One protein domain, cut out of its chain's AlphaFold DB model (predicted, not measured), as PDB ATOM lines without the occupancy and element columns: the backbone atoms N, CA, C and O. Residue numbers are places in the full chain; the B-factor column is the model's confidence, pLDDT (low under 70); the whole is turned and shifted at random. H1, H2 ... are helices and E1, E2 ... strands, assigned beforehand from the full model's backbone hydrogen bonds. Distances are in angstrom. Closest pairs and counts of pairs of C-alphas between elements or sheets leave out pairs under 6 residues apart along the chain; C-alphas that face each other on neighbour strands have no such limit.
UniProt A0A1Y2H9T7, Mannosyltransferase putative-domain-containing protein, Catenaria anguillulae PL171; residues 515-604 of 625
ATOM      1  N   GLY A 515     143.087 127.873 105.192       89.81
ATOM      2  CA  GLY A 515     142.928 127.418 106.568       89.81
ATOM      3  C   GLY A 515     142.602 125.926 106.669       89.81
ATOM      4  O   GLY A 515     142.691 125.167 105.700       89.81
ATOM      5  N   THR A 516     142.207 125.483 107.862       88.00
ATOM      6  CA  THR A 516     141.837 124.086 108.135       88.00
ATOM      7  C   THR A 516     140.563 123.995 108.970       88.00
ATOM      8  O   THR A 516     140.394 124.740 109.933       88.00
ATOM      9  N   ILE A 517     139.682 123.054 108.626       85.88
ATOM     10  CA  ILE A 517     138.466 122.710 109.379       85.88
ATOM     11  C   ILE A 517     138.399 121.207 109.631       85.88
ATOM     12  O   ILE A 517     138.530 120.414 108.702       85.88
ATOM     13  N   GLY A 518     138.198 120.803 110.882       84.50
ATOM     14  CA  GLY A 518     138.168 119.395 111.256       84.50
ATOM     15  C   GLY A 518     138.244 119.174 112.760       84.50
ATOM     16  O   GLY A 518     137.690 119.941 113.548       84.50
ATOM     17  N   THR A 519     138.925 118.106 113.157       81.81
ATOM     18  CA  THR A 519     138.954 117.637 114.542       81.81
ATOM     19  C   THR A 519     140.173 118.179 115.270       81.81
ATOM     20  O   THR A 519     141.294 118.137 114.753       81.81
ATOM     21  N   SER A 520     139.969 118.659 116.498       78.25
ATOM     22  CA  SER A 520     141.075 119.050 117.374       78.25
ATOM     23  C   SER A 520     141.928 117.833 117.746       78.25
ATOM     24  O   SER A 520     141.408 116.781 118.120       78.25
ATOM     25  N   LEU A 521     143.250 117.985 117.659       78.00
ATOM     26  CA  LEU A 521     144.239 116.983 118.048       78.00
ATOM     27  C   LEU A 521     145.055 117.477 119.254       78.00
ATOM     28  O   LEU A 521     146.251 117.752 119.112       78.00
ATOM     29  N   PRO A 522     144.458 117.548 120.460       72.44
ATOM     30  CA  PRO A 522     145.117 118.113 121.641       72.44
ATOM     31  C   PRO A 522     146.385 117.348 122.043       72.44
ATOM     32  O   PRO A 522     147.304 117.932 122.611       72.44
ATOM     33  N   ASN A 523     146.461 116.056 121.704       75.62
ATOM     34  CA  ASN A 523     147.624 115.203 121.964       75.62
ATOM     35  C   ASN A 523     148.832 115.527 121.065       75.62
ATOM     36  O   ASN A 523     149.946 115.137 121.399       75.62
ATOM     37  N   VAL A 524     148.623 116.203 119.928       74.12
ATOM     38  CA  VAL A 524     149.703 116.690 119.049       74.12
ATOM     39  C   VAL A 524     150.134 118.081 119.503       74.12
ATOM     40  O   VAL A 524     151.314 118.347 119.712       74.12
ATOM     41  N   SER A 525     149.160 118.968 119.688       70.56
ATOM     42  CA  SER A 525     149.328 120.285 120.291       70.56
ATOM     43  C   SER A 525     147.954 120.786 120.733       70.56
ATOM     44  O   SER A 525     146.971 120.526 120.032       70.56
ATOM     45  N   PRO A 526     147.860 121.590 121.811       66.50
ATOM     46  CA  PRO A 526     146.614 122.262 122.199       66.50
ATOM     47  C   PRO A 526     145.999 123.098 121.071       66.50
ATOM     48  O   PRO A 526     144.843 123.501 121.161       66.50
ATOM     49  N   ARG A 527     146.798 123.389 120.034       70.50
ATOM     50  CA  ARG A 527     146.456 124.217 118.890       70.50
ATOM     51  C   ARG A 527     146.543 123.500 117.530       70.50
ATOM     52  O   ARG A 527     146.747 124.151 116.509       70.50
ATOM     53  N   SER A 528     146.385 122.180 117.489       74.44
ATOM     54  CA  SER A 528     146.378 121.429 116.226       74.44
ATOM     55  C   SER A 528     144.978 120.990 115.814       74.44
ATOM     56  O   SER A 528     144.224 120.458 116.623       74.44
ATOM     57  N   ILE A 529     144.670 121.150 114.526       79.56
ATOM     58  CA  ILE A 529     143.474 120.605 113.879       79.56
ATOM     59  C   ILE A 529     143.922 119.679 112.750       79.56
ATOM     60  O   ILE A 529     144.803 120.033 111.969       79.56
ATOM     61  N   CYS A 530     143.303 118.506 112.655       81.75
ATOM     62  CA  CYS A 530     143.386 117.648 111.479       81.75
ATOM     63  C   CYS A 530     142.092 117.786 110.686       81.75
ATOM     64  O   CYS A 530     141.009 117.567 111.230       81.75
ATOM     65  N   GLY A 531     142.195 118.181 109.418       85.50
ATOM     66  CA  GLY A 531     141.001 118.488 108.657       85.50
ATOM     67  C   GLY A 531     141.211 118.916 107.213       85.50
ATOM     68  O   GLY A 531     142.319 118.908 106.674       85.50
ATOM     69  N   SER A 532     140.095 119.299 106.604       88.94
ATOM     70  CA  SER A 532     139.983 119.715 105.210       88.94
ATOM     71  C   SER A 532     140.395 121.169 105.007       88.94
ATOM     72  O   SER A 532     140.486 121.946 105.959       88.94
ATOM     73  N   LEU A 533     140.662 121.532 103.749       92.06
ATOM     74  CA  LEU A 533     141.035 122.895 103.368       92.06
ATOM     75  C   LEU A 533     139.839 123.812 103.581       92.06
ATOM     76  O   LEU A 533     138.773 123.522 103.047       92.06
ATOM     77  N   LEU A 534     140.021 124.890 104.337       92.62
ATOM     78  CA  LEU A 534     138.984 125.880 104.601       92.62
ATOM     79  C   LEU A 534     139.361 127.230 103.998       92.62
ATOM     80  O   LEU A 534     140.492 127.686 104.152       92.62
ATOM     81  N   HIS A 535     138.376 127.917 103.432       94.25
ATOM     82  CA  HIS A 535     138.480 129.325 103.077       94.25
ATOM     83  C   HIS A 535     137.450 130.164 103.820       94.25
ATOM     84  O   HIS A 535     136.339 129.721 104.130       94.25
ATOM     85  N   THR A 536     137.843 131.400 104.096       89.31
ATOM     86  CA  THR A 536     137.045 132.399 104.796       89.31
ATOM     87  C   THR A 536     136.610 133.524 103.863       89.31
ATOM     88  O   THR A 536     136.949 133.564 102.679       89.31
ATOM     89  N   ASP A 537     135.787 134.420 104.397       87.38
ATOM     90  CA  ASP A 537     135.427 135.667 103.748       87.38
ATOM     91  C   ASP A 537     136.630 136.617 103.692       87.38
ATOM     92  O   ASP A 537     137.645 136.414 104.356       87.38
ATOM     93  N   ARG A 538     136.484 137.732 102.971       87.94
ATOM     94  CA  ARG A 538     137.516 138.775 102.880       87.94
ATOM     95  C   ARG A 538     138.005 139.302 104.233       87.94
ATOM     96  O   ARG A 538     139.137 139.770 104.318       87.94
ATOM     97  N   SER A 539     137.167 139.286 105.276       84.75
ATOM     98  CA  SER A 539     137.589 139.730 106.610       84.75
ATOM     99  C   SER A 539     138.357 138.667 107.398       84.75
ATOM    100  O   SER A 539     138.923 138.985 108.445       84.75
ATOM    101  N   GLY A 540     138.382 137.424 106.915       83.75
ATOM    102  CA  GLY A 540     139.029 136.300 107.573       83.75
ATOM    103  C   GLY A 540     138.285 135.779 108.805       83.75
ATOM    104  O   GLY A 540     138.837 134.975 109.555       83.75
ATOM    105  N   ARG A 541     137.055 136.247 109.051       79.69
ATOM    106  CA  ARG A 541     136.305 135.993 110.295       79.69
ATOM    107  C   ARG A 541     135.231 134.932 110.140       79.69
ATOM    108  O   ARG A 541     134.818 134.348 111.138       79.69
ATOM    109  N   THR A 542     134.762 134.690 108.923       83.12
ATOM    110  CA  THR A 542     133.656 133.770 108.663       83.12
ATOM    111  C   THR A 542     134.119 132.643 107.746       83.12
ATOM    112  O   THR A 542     134.550 132.929 106.632       83.12
ATOM    113  N   PRO A 543     134.019 131.371 108.171       87.75
ATOM    114  CA  PRO A 543     134.176 130.216 107.290       87.75
ATOM    115  C   PRO A 543     133.168 130.269 106.144       87.75
ATOM    116  O   PRO A 543     131.971 130.437 106.377       87.75
ATOM    117  N   VAL A 544     133.638 130.108 104.911       91.12
ATOM    118  CA  VAL A 544     132.789 130.223 103.718       91.12
ATOM    119  C   VAL A 544     132.603 128.892 103.047       91.12
ATOM    120  O   VAL A 544     131.470 128.516 102.764       91.12
ATOM    121  N   TRP A 545     133.694 128.189 102.777       94.50
ATOM    122  CA  TRP A 545     133.638 126.919 102.077       94.50
ATOM    123  C   TRP A 545     134.862 126.072 102.382       94.50
ATOM    124  O   TRP A 545     135.915 126.591 102.754       94.50
ATOM    125  N   LEU A 546     134.701 124.762 102.230       92.88
ATOM    126  CA  LEU A 546     135.777 123.795 102.381       92.88
ATOM    127  C   LEU A 546     135.858 122.877 101.162       92.88
ATOM    128  O   LEU A 546     134.828 122.561 100.562       92.88
ATOM    129  N   ASN A 547     137.074 122.440 100.829       93.06
ATOM    130  CA  ASN A 547     137.342 121.474  99.761       93.06
ATOM    131  C   ASN A 547     137.807 120.131 100.346       93.06
ATOM    132  O   ASN A 547     138.492 120.094 101.370       93.06
ATOM    133  N   GLY A 548     137.491 119.031  99.662       85.75
ATOM    134  CA  GLY A 548     137.925 117.677 100.012       85.75
ATOM    135  C   GLY A 548     136.793 116.716 100.362       85.75
ATOM    136  O   GLY A 548     137.062 115.548 100.630       85.75
ATOM    137  N   GLY A 549     135.541 117.166 100.304       81.56
ATOM    138  CA  GLY A 549     134.375 116.358 100.636       81.56
ATOM    139  C   GLY A 549     134.098 116.261 102.135       81.56
ATOM    140  O   GLY A 549     134.657 116.979 102.961       81.56
ATOM    141  N   LEU A 550     133.161 115.370 102.459       76.94
ATOM    142  CA  LEU A 550     132.695 115.105 103.821       76.94
ATOM    143  C   LEU A 550     133.526 114.023 104.519       76.94
ATOM    144  O   LEU A 550     133.383 113.814 105.721       76.94
ATOM    145  N   GLU A 551     134.331 113.281 103.771       77.31
ATOM    146  CA  GLU A 551     135.139 112.184 104.280       77.31
ATOM    147  C   GLU A 551     136.509 112.683 104.757       77.31
ATOM    148  O   GLU A 551     137.122 113.526 104.110       77.31
ATOM    149  N   VAL A 552     137.029 112.111 105.849       73.06
ATOM    150  CA  VAL A 552     138.430 112.318 106.276       73.06
ATOM    151  C   VAL A 552     139.389 111.892 105.161       73.06
ATOM    152  O   VAL A 552     140.396 112.543 104.907       73.06
ATOM    153  N   ASP A 553     139.049 110.793 104.486       75.50
ATOM    154  CA  ASP A 553     139.713 110.334 103.276       75.50
ATOM    155  C   ASP A 553     138.659 109.870 102.262       75.50
ATOM    156  O   ASP A 553     138.062 108.795 102.383       75.50
ATOM    157  N   LYS A 554     138.423 110.694 101.236       73.50
ATOM    158  CA  LYS A 554     137.489 110.379 100.144       73.50
ATOM    159  C   LYS A 554     137.987 109.259  99.222       73.50
ATOM    160  O   LYS A 554     137.188 108.722  98.453       73.50
ATOM    161  N   HIS A 555     139.275 108.920  99.284       77.38
ATOM    162  CA  HIS A 555     139.906 107.851  98.513       77.38
ATOM    163  C   HIS A 555     139.943 106.517  99.268       77.38
ATOM    164  O   HIS A 555     140.196 105.482  98.647       77.38
ATOM    165  N   ALA A 556     139.641 106.514 100.571       69.81
ATOM    166  CA  ALA A 556     139.520 105.289 101.346       69.81
ATOM    167  C   ALA A 556     138.414 104.373 100.780       69.81
ATOM    168  O   ALA A 556     137.377 104.865 100.309       69.81
ATOM    169  N   PRO A 557     138.585 103.036 100.868       69.88
ATOM    170  CA  PRO A 557     137.512 102.087 100.585       69.88
ATOM    171  C   PRO A 557     136.253 102.440 101.375       69.88
ATOM    172  O   PRO A 557     136.342 102.907 102.511       69.88
ATOM    173  N   LYS A 558     135.077 102.200 100.798       64.88
ATOM    174  CA  LYS A 558     133.789 102.630 101.367       64.88
ATOM    175  C   LYS A 558     133.542 102.121 102.776       64.88
ATOM    176  O   LYS A 558     133.042 102.856 103.618       64.88
ATOM    177  N   GLU A 559     133.946 100.890 103.041       66.50
ATOM    178  CA  GLU A 559     133.816 100.225 104.336       66.50
ATOM    179  C   GLU A 559     134.686 100.892 105.414       66.50
ATOM    180  O   GLU A 559     134.496 100.655 106.604       66.50
ATOM    181  N   ARG A 560     135.650 101.718 104.992       65.38
ATOM    182  CA  ARG A 560     136.588 102.474 105.829       65.38
ATOM    183  C   ARG A 560     136.402 103.986 105.707       65.38
ATOM    184  O   ARG A 560     137.190 104.721 106.296       65.38
ATOM    185  N   GLN A 561     135.405 104.462 104.953       68.06
ATOM    186  CA  GLN A 561     135.133 105.892 104.852       68.06
ATOM    187  C   GLN A 561     134.658 106.403 106.213       68.06
ATOM    188  O   GLN A 561     133.571 106.071 106.684       68.06
ATOM    189  N   VAL A 562     135.498 107.223 106.837       70.50
ATOM    190  CA  VAL A 562     135.165 107.956 108.056       70.50
ATOM    191  C   VAL A 562     134.777 109.363 107.660       70.50
ATOM    192  O   VAL A 562     135.421 110.003 106.832       70.50
ATOM    193  N   LEU A 563     133.698 109.827 108.257       74.56
ATOM    194  CA  LEU A 563     133.180 111.150 108.028       74.56
ATOM    195  C   LEU A 563     133.944 112.181 108.896       74.56
ATOM    196  O   LEU A 563     134.214 111.923 110.068       74.56
ATOM    197  N   LEU A 564     134.321 113.320 108.309       75.00
ATOM    198  CA  LEU A 564     135.048 114.427 108.942       75.00
ATOM    199  C   LEU A 564     134.258 115.068 110.097       75.00
ATOM    200  O   LEU A 564     133.255 115.746 109.881       75.00
ATOM    201  N   ASP A 565     134.746 114.938 111.328       76.31
ATOM    202  CA  ASP A 565     134.220 115.728 112.441       76.31
ATOM    203  C   ASP A 565     134.731 117.171 112.345       76.31
ATOM    204  O   ASP A 565     135.906 117.441 112.592       76.31
ATOM    205  N   MET A 566     133.843 118.093 111.979       78.69
ATOM    206  CA  MET A 566     134.133 119.522 111.862       78.69
ATOM    207  C   MET A 566     133.878 120.243 113.193       78.69
ATOM    208  O   MET A 566     133.066 121.162 113.273       78.69
ATOM    209  N   SER A 567     134.541 119.807 114.263       75.62
ATOM    210  CA  SER A 567     134.363 120.397 115.596       75.62
ATOM    211  C   SER A 567     135.108 121.720 115.775       75.62
ATOM    212  O   SER A 567     134.704 122.537 116.598       75.62
ATOM    213  N   HIS A 568     136.189 121.938 115.020       81.12
ATOM    214  CA  HIS A 568     137.059 123.104 115.133       81.12
ATOM    215  C   HIS A 568     137.495 123.604 113.756       81.12
ATOM    216  O   HIS A 568     137.561 122.850 112.782       81.12
ATOM    217  N   TRP A 569     137.871 124.877 113.677       84.25
ATOM    218  CA  TRP A 569     138.494 125.433 112.485       84.25
ATOM    219  C   TRP A 569     139.471 126.558 112.813       84.25
ATOM    220  O   TRP A 569     139.460 127.141 113.899       84.25
ATOM    221  N   ILE A 570     140.320 126.850 111.837       82.06
ATOM    222  CA  ILE A 570     141.403 127.817 111.903       82.06
ATOM    223  C   ILE A 570     141.558 128.467 110.512       82.06
ATOM    224  O   ILE A 570     141.711 127.733 109.531       82.06
ATOM    225  N   PRO A 571     141.576 129.807 110.386       84.81
ATOM    226  CA  PRO A 571     142.018 130.496 109.182       84.81
ATOM    227  C   PRO A 571     143.538 130.719 109.168       84.81
ATOM    228  O   PRO A 571     144.171 130.868 110.217       84.81
ATOM    229  N   ASP A 572     144.105 130.835 107.968       84.00
ATOM    230  CA  ASP A 572     145.420 131.445 107.740       84.00
ATOM    231  C   ASP A 572     145.200 132.876 107.220       84.00
ATOM    232  O   ASP A 572     144.618 133.072 106.153       84.00
ATOM    233  N   LEU A 573     145.581 133.889 108.003       78.75
ATOM    234  CA  LEU A 573     145.287 135.297 107.689       78.75
ATOM    235  C   LEU A 573     146.474 136.052 107.093       78.75
ATOM    236  O   LEU A 573     146.271 137.013 106.355       78.75
ATOM    237  N   ASP A 574     147.698 135.656 107.427       76.50
ATOM    238  CA  ASP A 574     148.905 136.417 107.110       76.50
ATOM    239  C   ASP A 574     149.988 135.593 106.401       76.50
ATOM    240  O   ASP A 574     150.979 136.182 105.964       76.50
ATOM    241  N   ALA A 575     149.787 134.279 106.229       76.00
ATOM    242  CA  ALA A 575     150.759 133.345 105.668       76.00
ATOM    243  C   ALA A 575     152.121 133.374 106.391       76.00
ATOM    244  O   ALA A 575     153.132 132.940 105.831       76.00
ATOM    245  N   ASN A 576     152.169 133.870 107.635       66.12
ATOM    246  CA  ASN A 576     153.394 134.007 108.411       66.12
ATOM    247  C   ASN A 576     153.410 132.996 109.556       66.12
ATOM    248  O   ASN A 576     152.718 133.127 110.561       66.12
ATOM    249  N   GLY A 577     154.270 131.985 109.433       55.12
ATOM    250  CA  GLY A 577     154.674 131.177 110.584       55.12
ATOM    251  C   GLY A 577     153.577 130.327 111.224       55.12
ATOM    252  O   GLY A 577     153.748 129.925 112.372       55.12
ATOM    253  N   VAL A 578     152.498 129.999 110.498       49.75
ATOM    254  CA  VAL A 578     151.470 129.057 110.979       49.75
ATOM    255  C   VAL A 578     150.842 129.550 112.298       49.75
ATOM    256  O   VAL A 578     150.390 128.750 113.118       49.75
ATOM    257  N   GLU A 579     150.817 130.871 112.549       44.41
ATOM    258  CA  GLU A 579     150.169 131.445 113.737       44.41
ATOM    259  C   GLU A 579     148.652 131.532 113.516       44.41
ATOM    260  O   GLU A 579     147.998 132.572 113.480       44.41
ATOM    261  N   PHE A 580     148.103 130.344 113.330       51.28
ATOM    262  CA  PHE A 580     146.708 130.017 113.227       51.28
ATOM    263  C   PHE A 580     145.916 130.611 114.394       51.28
ATOM    264  O   PHE A 580     146.104 130.243 115.560       51.28
ATOM    265  N   ARG A 581     145.000 131.530 114.082       46.72
ATOM    266  CA  ARG A 581     144.044 132.038 115.067       46.72
ATOM    267  C   ARG A 581     142.928 131.016 115.219       46.72
ATOM    268  O   ARG A 581     142.314 130.621 114.239       46.72
ATOM    269  N   PHE A 582     142.668 130.566 116.437       45.62
ATOM    270  CA  PHE A 582     141.549 129.663 116.681       45.62
ATOM    271  C   PHE A 582     140.252 130.381 116.339       45.62
ATOM    272  O   PHE A 582     139.999 131.476 116.840       45.62
ATOM    273  N   GLY A 583     139.452 129.788 115.457       47.56
ATOM    274  CA  GLY A 583     138.073 130.200 115.319       47.56
ATOM    275  C   GLY A 583     137.304 129.677 116.523       47.56
ATOM    276  O   GLY A 583     137.177 128.466 116.682       47.56
ATOM    277  N   ASP A 584     136.756 130.562 117.353       42.41
ATOM    278  CA  ASP A 584     135.943 130.201 118.531       42.41
ATOM    279  C   ASP A 584     134.556 129.611 118.159       42.41
ATOM    280  O   ASP A 584     133.629 129.594 118.967       42.41
ATOM    281  N   GLY A 585     134.367 129.174 116.908       50.81
ATOM    282  CA  GLY A 585     133.067 128.836 116.335       50.81
ATOM    283  C   GLY A 585     132.861 127.340 116.130       50.81
ATOM    284  O   GLY A 585     133.599 126.703 115.381       50.81
ATOM    285  N   VAL A 586     131.789 126.820 116.728       49.22
ATOM    286  CA  VAL A 586     131.199 125.509 116.423       49.22
ATOM    287  C   VAL A 586     130.561 125.572 115.031       49.22
ATOM    288  O   VAL A 586     129.817 126.506 114.723       49.22
ATOM    289  N   VAL A 587     130.850 124.594 114.170       50.97
ATOM    290  CA  VAL A 587     130.178 124.447 112.868       50.97
ATOM    291  C   VAL A 587     128.674 124.272 113.093       50.97
ATOM    292  O   VAL A 587     128.302 123.522 113.991       50.97
ATOM    293  N   PRO A 588     127.787 124.927 112.318       51.81
ATOM    294  CA  PRO A 588     126.355 124.906 112.604       51.81
ATOM    295  C   PRO A 588     125.796 123.479 112.763       51.81
ATOM    296  O   PRO A 588     125.860 122.679 111.826       51.81
ATOM    297  N   ASP A 589     125.178 123.189 113.916       48.50
ATOM    298  CA  ASP A 589     124.573 121.889 114.283       48.50
ATOM    299  C   ASP A 589     123.630 121.306 113.209       48.50
ATOM    300  O   ASP A 589     123.405 120.094 113.128       48.50
ATOM    301  N   GLU A 590     123.047 122.159 112.363       49.47
ATOM    302  CA  GLU A 590     122.161 121.743 111.277       49.47
ATOM    303  C   GLU A 590     122.870 120.929 110.185       49.47
ATOM    304  O   GLU A 590     122.275 119.984 109.656       49.47
ATOM    305  N   LEU A 591     124.144 121.223 109.889       50.59
ATOM    306  CA  LEU A 591     124.946 120.435 108.945       50.59
ATOM    307  C   LEU A 591     125.205 119.027 109.506       50.59
ATOM    308  O   LEU A 591     125.060 118.044 108.778       50.59
ATOM    309  N   GLY A 592     125.448 118.910 110.818       46.91
ATOM    310  CA  GLY A 592     125.601 117.634 111.536       46.91
ATOM    311  C   GLY A 592     124.322 116.775 111.605       46.91
ATOM    312  O   GLY A 592     124.381 115.542 111.671       46.91
ATOM    313  N   LYS A 593     123.130 117.383 111.528       47.94
ATOM    314  CA  LYS A 593     121.852 116.644 111.428       47.94
ATOM    315  C   LYS A 593     121.580 116.146 110.007       47.94
ATOM    316  O   LYS A 593     121.144 115.005 109.831       47.94
ATOM    317  N   VAL A 594     121.872 116.969 108.996       51.16
ATOM    318  CA  VAL A 594     121.818 116.583 107.573       51.16
ATOM    319  C   VAL A 594     122.756 115.403 107.298       51.16
ATOM    320  O   VAL A 594     122.354 114.404 106.698       51.16
ATOM    321  N   TRP A 595     123.966 115.492 107.837       53.97
ATOM    322  CA  TRP A 595     125.010 114.473 107.859       53.97
ATOM    323  C   TRP A 595     124.542 113.096 108.337       53.97
ATOM    324  O   TRP A 595     124.675 112.111 107.612       53.97
ATOM    325  N   ASN A 596     123.908 113.017 109.509       44.81
ATOM    326  CA  ASN A 596     123.432 111.745 110.063       44.81
ATOM    327  C   ASN A 596     122.273 111.135 109.250       44.81
ATOM    328  O   ASN A 596     122.162 109.910 109.139       44.81
ATOM    329  N   GLY A 597     121.420 111.972 108.651       49.41
ATOM    330  CA  GLY A 597     120.339 111.526 107.766       49.41
ATOM    331  C   GLY A 597     120.842 110.995 106.419       49.41
ATOM    332  O   GLY A 597     120.309 110.011 105.903       49.41
ATOM    333  N   MET A 598     121.892 111.613 105.870       50.09
ATOM    334  CA  MET A 598     122.528 111.194 104.620       50.09
ATOM    335  C   MET A 598     123.410 109.965 104.796       50.09
ATOM    336  O   MET A 598     123.319 109.067 103.965       50.09
ATOM    337  N   ASN A 599     124.168 109.852 105.890       42.97
ATOM    338  CA  ASN A 599     125.023 108.697 106.183       42.97
ATOM    339  C   ASN A 599     124.246 107.354 106.127       42.97
ATOM    340  O   ASN A 599     124.704 106.364 105.552       42.97
ATOM    341  N   LYS A 600     122.991 107.339 106.605       46.47
ATOM    342  CA  LYS A 600     122.087 106.171 106.508       46.47
ATOM    343  C   LYS A 600     121.666 105.804 105.076       46.47
ATOM    344  O   LYS A 600     121.291 104.658 104.836       46.47
ATOM    345  N   ARG A 601     121.679 106.753 104.132       49.81
ATOM    346  CA  ARG A 601     121.453 106.495 102.692       49.81
ATOM    347  C   ARG A 601     122.763 106.208 101.951       49.81
ATOM    348  O   ARG A 601     122.772 105.361 101.066       49.81
ATOM    349  N   TRP A 602     123.854 106.880 102.336       50.41
ATOM    350  CA  TRP A 602     125.217 106.723 101.808       50.41
ATOM    351  C   TRP A 602     125.727 105.281 101.931       50.41
ATOM    352  O   TRP A 602     126.364 104.775 101.012       50.41
ATOM    353  N   THR A 603     125.389 104.606 103.029       44.12
ATOM    354  CA  THR A 603     125.764 103.212 103.324       44.12
ATOM    355  C   THR A 603     124.887 102.157 102.633       44.12
ATOM    356  O   THR A 603     125.252 100.987 102.617       44.12
ATOM    357  N   LYS A 604     123.753 102.534 102.020       47.06
ATOM    358  CA  LYS A 604     122.776 101.596 101.417       47.06
ATOM    359  C   LYS A 604     122.987 101.286  99.924       47.06
ATOM    360  O   LYS A 604     122.084 100.749  99.294       47.06
TER     361      LYS A 604
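AT A GLANCE: This is residues 515 to 604 of the 625 residues of the protein "Mannosyltransferase putative-domain-containing protein" of Catenaria anguillulae PL171 (UniProt A0A1Y2H9T7). A small sheet of four strands, E1 to E4, strongly twisted and curled like part of a barrel but open, makes the core, and one helix, H1, lies off at one end of the long axis without packing on it. Two long unnamed stretches make much of the rest: residues 548 to 567 loop out toward the helix's end, and residues 573 to 588 swing out at the opposite end and come back past the sheet to H1. The printed part has 90 residues, with four named strands and then one named helix along the chain, mixed in class, and under half of the residues are in named elements. The sheet's order is E3, E2, E1, E4, antiparallel throughout. The whole is compact, with a radius of gyration of the C-alphas of 14.1 A, yet elongated, spanning 44 by 26 by 20 A.

HOW THE PARTS SIT: Start at E1, residues 515 to 520, an inner strand. Beside it you find E2, residues 529 to 536, its antiparallel neighbour and hairpin partner at 146 degrees; N 515 and O 534 are within hydrogen-bond range at 2.8 A. E2 bends by 84 degrees at residue 532. Next comes the edge strand E3, residues 543 to 547, which forms a hairpin with E2; look at N 547 and O 533, 3.0 A apart. E1, E2 and E3 make a meander, each strand the antiparallel neighbour of the one before. The other edge strand, E4, residues 568 to 572, is antiparallel to E1 at 155 degrees, with N 516 and O 570 2.8 A apart, and completes a Greek key, a meander whose first strand also neighbours the fourth. E3 and E4 are only just apart, their closest C-alphas 8.1 A from each other. H1, residues 589 to 602, is not on the sheet and is apart from E1, E2 and E3; 8 of its 10 O i to N i+4 pairs are within hydrogen-bond range.

IN THESE COORDINATES: Find C-alpha 515 at (142.928, 127.418, 106.568), where E1 begins; it runs 13.8 A to Ser 520. E2 covers 16.2 A, E3 12.0 A and E4 13.9 A. H1 runs 19.6 A from C-alpha 589 at (124.573, 121.889, 114.283) to C-alpha 602 at (125.217, 106.723, 101.808).

THE WHOLE: The two C-alphas farthest apart are those of Asn 576 and Lys 604, 45.1 A. The printed part has no cut. The links E3 to E4 and E4 to H1 are long, 20 and 16 residues. In this predicted model, pLDDT is under 70 at residue 526, residues 556 to 561 and residues 576 to 604; H1 has a mean of 49.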